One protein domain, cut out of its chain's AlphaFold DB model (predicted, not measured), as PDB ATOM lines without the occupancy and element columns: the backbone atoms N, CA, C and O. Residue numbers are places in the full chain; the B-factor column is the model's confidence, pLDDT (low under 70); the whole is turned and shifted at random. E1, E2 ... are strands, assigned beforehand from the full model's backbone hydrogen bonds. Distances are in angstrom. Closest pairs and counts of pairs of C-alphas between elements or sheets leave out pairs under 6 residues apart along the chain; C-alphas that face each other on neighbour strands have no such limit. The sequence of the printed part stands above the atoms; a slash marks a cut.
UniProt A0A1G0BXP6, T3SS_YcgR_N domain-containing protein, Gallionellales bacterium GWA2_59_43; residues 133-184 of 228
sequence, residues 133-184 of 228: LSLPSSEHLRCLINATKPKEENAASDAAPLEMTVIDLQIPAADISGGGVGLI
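What this domain is: This is residues 133 to 184 of the 228 residues of the protein "T3SS_YcgR_N domain-containing protein" of Gallionellales bacterium GWA2_59_43 (UniProt A0A1G0BXP6). A long twisted two-stranded ribbon, E1 and E2, ends in a wide loop whose residues 154 to 160 stick out; at the other end E2 bends away and makes a small second hairpin with E3. The 52 printed residues hold three named strands, a meander E1 E2 E3, each the antiparallel neighbour of the one before; the class is all strand. The whole is extended, radius of gyration of the C-alphas 16.7 A, spanning 50 by 23 by 12 A.

Where its parts are: Find C-alpha 142 at (35.705, -79.451, 97.366); there E1, residues 142 to 150, begins, 23.7 A long. E2, residues 164 to 177, runs 31.7 A, and E3, residues 180 to 183, ends at C-alpha 183 (32.071, -77.956, 104.927).

How they stand to each other: In the hairpin E1 and E2, look for N 145 and O 169, 3.0 A apart, within hydrogen-bond range. E2 bends by 85 degrees at residue 174; in its hairpin with E3, N 174 and O 182 are 2.8 A apart, also within range.

The domain as a whole: The C-alphas of Leu 133 and Ser 157 are the two farthest apart, 49.7 A. The printed part has no cut; E1 to E2 is a long link. Residues 137 to 140 and 148 to 166 have pLDDT under 70.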
ATOM      1  N   LEU A 133      37.502 -88.470 109.223       87.69
ATOM      2  CA  LEU A 133      38.817 -88.133 108.706       87.69
ATOM      3  C   LEU A 133      38.887 -86.616 108.518       87.69
ATOM      4  O   LEU A 133      38.167 -86.065 107.689       87.69
ATOM      5  N   SER A 134      39.736 -85.944 109.297       86.12
ATOM      6  CA  SER A 134      40.031 -84.524 109.065       86.12
ATOM      7  C   SER A 134      40.887 -84.386 107.813       86.12
ATOM      8  O   SER A 134      41.896 -85.081 107.684       86.12
ATOM      9  N   LEU A 135      40.490 -83.489 106.921       85.19
ATOM     10  CA  LEU A 135      41.219 -83.209 105.696       85.19
ATOM     11  C   LEU A 135      42.250 -82.102 105.971       85.19
ATOM     12  O   LEU A 135      41.919 -81.103 106.618       85.19
ATOM     13  N   PRO A 136      43.517 -82.268 105.554       76.25
ATOM     14  CA  PRO A 136      44.509 -81.204 105.652       76.25
ATOM     15  C   PRO A 136      44.044 -79.962 104.886       76.25
ATOM     16  O   PRO A 136      43.480 -80.083 103.804       76.25
ATOM     17  N   SER A 137      44.357 -78.759 105.374       69.19
ATOM     18  CA  SER A 137      44.027 -77.509 104.664       69.19
ATOM     19  C   SER A 137      44.711 -77.381 103.296       69.19
ATOM     20  O   SER A 137      44.271 -76.605 102.452       69.19
ATOM     21  N   SER A 138      45.784 -78.144 103.070       64.19
ATOM     22  CA  SER A 138      46.455 -78.273 101.776       64.19
ATOM     23  C   SER A 138      45.705 -79.163 100.786       64.19
ATOM     24  O   SER A 138      46.029 -79.148  99.601       64.19
ATOM     25  N   GLU A 139      44.759 -79.985 101.245       62.56
ATOM     26  CA  GLU A 139      43.968 -80.829 100.360       62.56
ATOM     27  C   GLU A 139      42.823 -80.029  99.743       62.56
ATOM     28  O   GLU A 139      41.991 -79.436 100.421       62.56
ATOM     29  N   HIS A 140      42.775 -80.022  98.412       67.50
ATOM     30  CA  HIS A 140      41.788 -79.279  97.630       67.50
ATOM     31  C   HIS A 140      40.488 -80.069  97.424       67.50
ATOM     32  O   HIS A 140      39.890 -79.998  96.348       67.50
ATOM     33  N   LEU A 141      40.053 -80.856  98.412       83.88
ATOM     34  CA  LEU A 141      38.766 -81.536  98.308       83.88
ATOM     35  C   LEU A 141      37.650 -80.506  98.471       83.88
ATOM     36  O   LEU A 141      37.532 -79.836  99.498       83.88
ATOM     37  N   ARG A 142      36.845 -80.365  97.419       84.44
ATOM     38  CA  ARG A 142      35.705 -79.451  97.366       84.44
ATOM     39  C   ARG A 142      34.433 -80.238  97.116       84.44
ATOM     40  O   ARG A 142      34.407 -81.136  96.276       84.44
ATOM     41  N   CYS A 143      33.384 -79.877  97.838       85.06
ATOM     42  CA  CYS A 143      32.033 -80.327  97.568       85.06
ATOM     43  C   CYS A 143      31.402 -79.397  96.528       85.06
ATOM     44  O   CYS A 143      31.511 -78.177  96.655       85.06
ATOM     45  N   LEU A 144      30.777 -79.977  95.501       85.19
ATOM     46  CA  LEU A 144      29.993 -79.239  94.515       85.19
ATOM     47  C   LEU A 144      28.517 -79.347  94.889       85.19
ATOM     48  O   LEU A 144      28.002 -80.460  95.025       85.19
ATOM     49  N   ILE A 145      27.852 -78.212  95.066       82.31
ATOM     50  CA  ILE A 145      26.462 -78.150  95.525       82.31
ATOM     51  C   ILE A 145      25.685 -77.161  94.666       82.31
ATOM     52  O   ILE A 145      26.175 -76.065  94.415       82.31
ATOM     53  N   ASN A 146      24.458 -77.510  94.283       78.94
ATOM     54  CA  ASN A 146      23.532 -76.544  93.704       78.94
ATOM     55  C   ASN A 146      22.814 -75.795  94.825       78.94
ATOM     56  O   ASN A 146      22.097 -76.418  95.609       78.94
ATOM     57  N   ALA A 147      22.972 -74.475  94.867       71.81
ATOM     58  CA  ALA A 147      22.211 -73.602  95.752       71.81
ATOM     59  C   ALA A 147      21.312 -72.672  94.937       71.81
ATOM     60  O   ALA A 147      21.677 -72.242  93.844       71.81
ATOM     61  N   THR A 148      20.139 -72.347  95.468       68.44
ATOM     62  CA  THR A 148      19.240 -71.346  94.887       68.44
ATOM     63  C   THR A 148      19.454 -70.007  95.576       68.44
ATOM     64  O   THR A 148      19.249 -69.911  96.780       68.44
ATOM     65  N   LYS A 149      19.821 -68.964  94.822       65.81
ATOM     66  CA  LYS A 149      19.857 -67.579  95.319       65.81
ATOM     67  C   LYS A 149      18.749 -66.736  94.683       65.81
ATOM     68  O   LYS A 149      18.431 -66.979  93.514       65.81
ATOM     69  N   PRO A 150      18.183 -65.749  95.402       59.41
ATOM     70  CA  PRO A 150      17.338 -64.734  94.785       59.41
ATOM     71  C   PRO A 150      18.139 -64.028  93.692       59.41
ATOM     72  O   PRO A 150      19.318 -63.720  93.881       59.41
ATOM     73  N   LYS A 151      17.527 -63.809  92.532       58.91
ATOM     74  CA  LYS A 151      18.137 -63.025  91.459       58.91
ATOM     75  C   LYS A 151      18.343 -61.595  91.975       58.91
ATOM     76  O   LYS A 151      17.392 -60.968  92.431       58.91
ATOM     77  N   GLU A 152      19.574 -61.085  91.941       55.72
ATOM     78  CA  GLU A 152      19.819 -59.664  92.208       55.72
ATOM     79  C   GLU A 152      19.203 -58.848  91.067       55.72
ATOM     80  O   GLU A 152      19.757 -58.759  89.971       55.72
ATOM     81  N   GLU A 153      18.032 -58.270  91.311       51.19
ATOM     82  CA  GLU A 153      17.427 -57.271  90.442       51.19
ATOM     83  C   GLU A 153      17.369 -55.923  91.163       51.19
ATOM     84  O   GLU A 153      16.931 -55.815  92.309       51.19
ATOM     85  N   ASN A 154      17.886 -54.886  90.494       47.53
ATOM     86  CA  ASN A 154      17.859 -53.511  90.981       47.53
ATOM     87  C   ASN A 154      16.424 -53.136  91.366       47.53
ATOM     88  O   ASN A 154      15.520 -53.204  90.535       47.53
ATOM     89  N   ALA A 155      16.250 -52.742  92.626       50.75
ATOM     90  CA  ALA A 155      14.965 -52.479  93.253       50.75
ATOM     91  C   ALA A 155      14.056 -51.566  92.412       50.75
ATOM     92  O   ALA A 155      14.309 -50.369  92.291       50.75
ATOM     93  N   ALA A 156      12.951 -52.124  91.919       50.19
ATOM     94  CA  ALA A 156      11.697 -51.402  91.761       50.19
ATOM     95  C   ALA A 156      10.527 -52.385  91.614       50.19
ATOM     96  O   ALA A 156      10.477 -53.168  90.671       50.19
ATOM     97  N   SER A 157       9.534 -52.193  92.482       45.44
ATOM     98  CA  SER A 157       8.124 -52.588  92.352       45.44
ATOM     99  C   SER A 157       7.657 -53.934  92.923       45.44
ATOM    100  O   SER A 157       8.385 -54.914  93.040       45.44
ATOM    101  N   ASP A 158       6.400 -53.866  93.359       54.38
ATOM    102  CA  ASP A 158       5.684 -54.743  94.268       54.38
ATOM    103  C   ASP A 158       5.441 -56.173  93.754       54.38
ATOM    104  O   ASP A 158       5.079 -56.396  92.602       54.38
ATOM    105  N   ALA A 159       5.516 -57.126  94.689       55.62
ATOM    106  CA  ALA A 159       4.800 -58.408  94.692       55.62
ATOM    107  C   ALA A 159       4.963 -59.357  93.480       55.62
ATOM    108  O   ALA A 159       4.066 -60.164  93.218       55.62
ATOM    109  N   ALA A 160       6.100 -59.346  92.783       52.69
ATOM    110  CA  ALA A 160       6.478 -60.454  91.901       52.69
ATOM    111  C   ALA A 160       7.159 -61.587  92.705       52.69
ATOM    112  O   ALA A 160       7.893 -61.304  93.655       52.69
ATOM    113  N   PRO A 161       6.929 -62.875  92.372       50.62
ATOM    114  CA  PRO A 161       7.670 -63.970  92.988       50.62
ATOM    115  C   PRO A 161       9.162 -63.814  92.672       50.62
ATOM    116  O   PRO A 161       9.527 -63.714  91.503       50.62
ATOM    117  N   LEU A 162      10.001 -63.802  93.714       56.53
ATOM    118  CA  LEU A 162      11.460 -63.752  93.597       56.53
ATOM    119  C   LEU A 162      11.926 -64.869  92.652       56.53
ATOM    120  O   LEU A 162      11.805 -66.054  92.978       56.53
ATOM    121  N   GLU A 163      12.434 -64.509  91.473       57.12
ATOM    122  CA  GLU A 163      13.054 -65.487  90.587       57.12
ATOM    123  C   GLU A 163      14.305 -66.046  91.279       57.12
ATOM    124  O   GLU A 163      15.211 -65.306  91.664       57.12
ATOM    125  N   MET A 164      14.365 -67.366  91.448       61.84
ATOM    126  CA  MET A 164      15.507 -68.043  92.062       61.84
ATOM    127  C   MET A 164      16.450 -68.551  90.972       61.84
ATOM    128  O   MET A 164      16.037 -69.285  90.074       61.84
ATOM    129  N   THR A 165      17.730 -68.200  91.061       64.00
ATOM    130  CA  THR A 165      18.775 -68.719  90.169       64.00
ATOM    131  C   THR A 165      19.536 -69.842  90.862       64.00
ATOM    132  O   THR A 165      19.943 -69.701  92.015       64.00
ATOM    133  N   VAL A 166      19.742 -70.960  90.161       69.75
ATOM    134  CA  VAL A 166      20.600 -72.056  90.633       69.75
ATOM    135  C   VAL A 166      22.056 -71.712  90.330       69.75
ATOM    136  O   VAL A 166      22.392 -71.426  89.181       69.75
ATOM    137  N   ILE A 167      22.912 -71.760  91.346       72.25
ATOM    138  CA  ILE A 167      24.358 -71.558  91.226       72.25
ATOM    139  C   ILE A 167      25.123 -72.786  91.723       72.25
ATOM    140  O   ILE A 167      24.727 -73.425  92.701       72.25
ATOM    141  N   ASP A 168      26.242 -73.081  91.061       74.75
ATOM    142  CA  ASP A 168      27.159 -74.150  91.451       74.75
ATOM    143  C   ASP A 168      28.144 -73.618  92.500       74.75
ATOM    144  O   ASP A 168      28.994 -72.769  92.215       74.75
ATOM    145  N   LEU A 169      28.053 -74.133  93.722       76.38
ATOM    146  CA  LEU A 169      28.944 -73.789  94.824       76.38
ATOM    147  C   LEU A 169      30.067 -74.804  94.937       76.38
ATOM    148  O   LEU A 169      29.809 -76.002  95.019       76.38
ATOM    149  N   GLN A 170      31.310 -74.324  95.001       82.81
ATOM    150  CA  GLN A 170      32.462 -75.157  95.346       82.81
ATOM    151  C   GLN A 170      32.926 -74.836  96.761       82.81
ATOM    152  O   GLN A 170      33.616 -73.840  96.977       82.81
ATOM    153  N   ILE A 171      32.581 -75.691  97.716       84.31
ATOM    154  CA  ILE A 171      32.851 -75.435  99.133       84.31
ATOM    155  C   ILE A 171      33.950 -76.387  99.624       84.31
ATOM    156  O   ILE A 171      33.826 -77.601  99.432       84.31
ATOM    157  N   PRO A 172      35.041 -75.888 100.238       86.62
ATOM    158  CA  PRO A 172      36.077 -76.735 100.822       86.62
ATOM    159  C   PRO A 172      35.527 -77.703 101.877       86.62
ATOM    160  O   PRO A 172      34.732 -77.321 102.739       86.62
ATOM    161  N   ALA A 173      35.989 -78.952 101.835       88.31
ATOM    162  CA  ALA A 173      35.664 -79.956 102.840       88.31
ATOM    163  C   ALA A 173      36.661 -79.904 104.013       88.31
ATOM    164  O   ALA A 173      37.873 -79.947 103.815       88.31
ATOM    165  N   ALA A 174      36.144 -79.844 105.242       88.25
ATOM    166  CA  ALA A 174      36.920 -79.889 106.484       88.25
ATOM    167  C   ALA A 174      37.201 -81.324 106.946       88.25
ATOM    168  O   ALA A 174      38.296 -81.653 107.404       88.25
ATOM    169  N   ASP A 175      36.172 -82.169 106.895       88.38
ATOM    170  CA  ASP A 175      36.228 -83.568 107.297       88.38
ATOM    171  C   ASP A 175      35.203 -84.416 106.537       88.38
ATOM    172  O   ASP A 175      34.218 -83.898 106.012       88.38
ATOM    173  N   ILE A 176      35.450 -85.725 106.457       89.62
ATOM    174  CA  ILE A 176      34.555 -86.706 105.827       89.62
ATOM    175  C   ILE A 176      34.360 -87.924 106.734       89.62
ATOM    176  O   ILE A 176      35.264 -88.329 107.467       89.62
ATOM    177  N   SER A 177      33.172 -88.520 106.685       90.19
ATOM    178  CA  SER A 177      32.811 -89.757 107.380       90.19
ATOM    179  C   SER A 177      31.846 -90.597 106.545       90.19
ATOM    180  O   SER A 177      31.310 -90.120 105.547       90.19
ATOM    181  N   GLY A 178      31.562 -91.825 106.989       89.00
ATOM    182  CA  GLY A 178      30.554 -92.685 106.354       89.00
ATOM    183  C   GLY A 178      29.135 -92.097 106.341       89.00
ATOM    184  O   GLY A 178      28.335 -92.485 105.498       89.00
ATOM    185  N   GLY A 179      28.837 -91.141 107.231       88.56
ATOM    186  CA  GLY A 179      27.526 -90.493 107.330       88.56
ATOM    187  C   GLY A 179      27.439 -89.091 106.715       88.56
ATOM    188  O   GLY A 179      26.355 -88.515 106.710       88.56
ATOM    189  N   GLY A 180      28.539 -88.507 106.226       89.44
ATOM    190  CA  GLY A 180      28.508 -87.156 105.650       89.44
ATOM    191  C   GLY A 180      29.848 -86.420 105.624       89.44
ATOM    192  O   GLY A 180      30.887 -86.974 105.995       89.44
ATOM    193  N   VAL A 181      29.799 -85.152 105.200       89.56
ATOM    194  CA  VAL A 181      30.945 -84.244 105.013       89.56
ATOM    195  C   VAL A 181      30.753 -82.953 105.816       89.56
ATOM    196  O   VAL A 181      29.656 -82.399 105.858       89.56
ATOM    197  N   GLY A 182      31.811 -82.476 106.471       89.88
ATOM    198  CA  GLY A 182      31.872 -81.142 107.063       89.88
ATOM    199  C   GLY A 182      32.403 -80.137 106.045       89.88
ATOM    200  O   GLY A 182      33.433 -80.387 105.424       89.88
ATOM    201  N   LEU A 183      31.720 -79.008 105.884       87.75
ATOM    202  CA  LEU A 183      32.071 -77.956 104.927       87.75
ATOM    203  C   LEU A 183      32.541 -76.690 105.653       87.75
ATOM    204  O   LEU A 183      32.132 -76.443 106.788       87.75
ATOM    205  N   ILE A 184      33.400 -75.902 105.006       84.44
ATOM    206  CA  ILE A 184      33.864 -74.600 105.510       84.44
ATOM    207  C   ILE A 184      33.392 -73.513 104.551       84.44
ATOM    208  O   ILE A 184      33.837 -73.477 103.407       84.44
TER     209      ILE A 184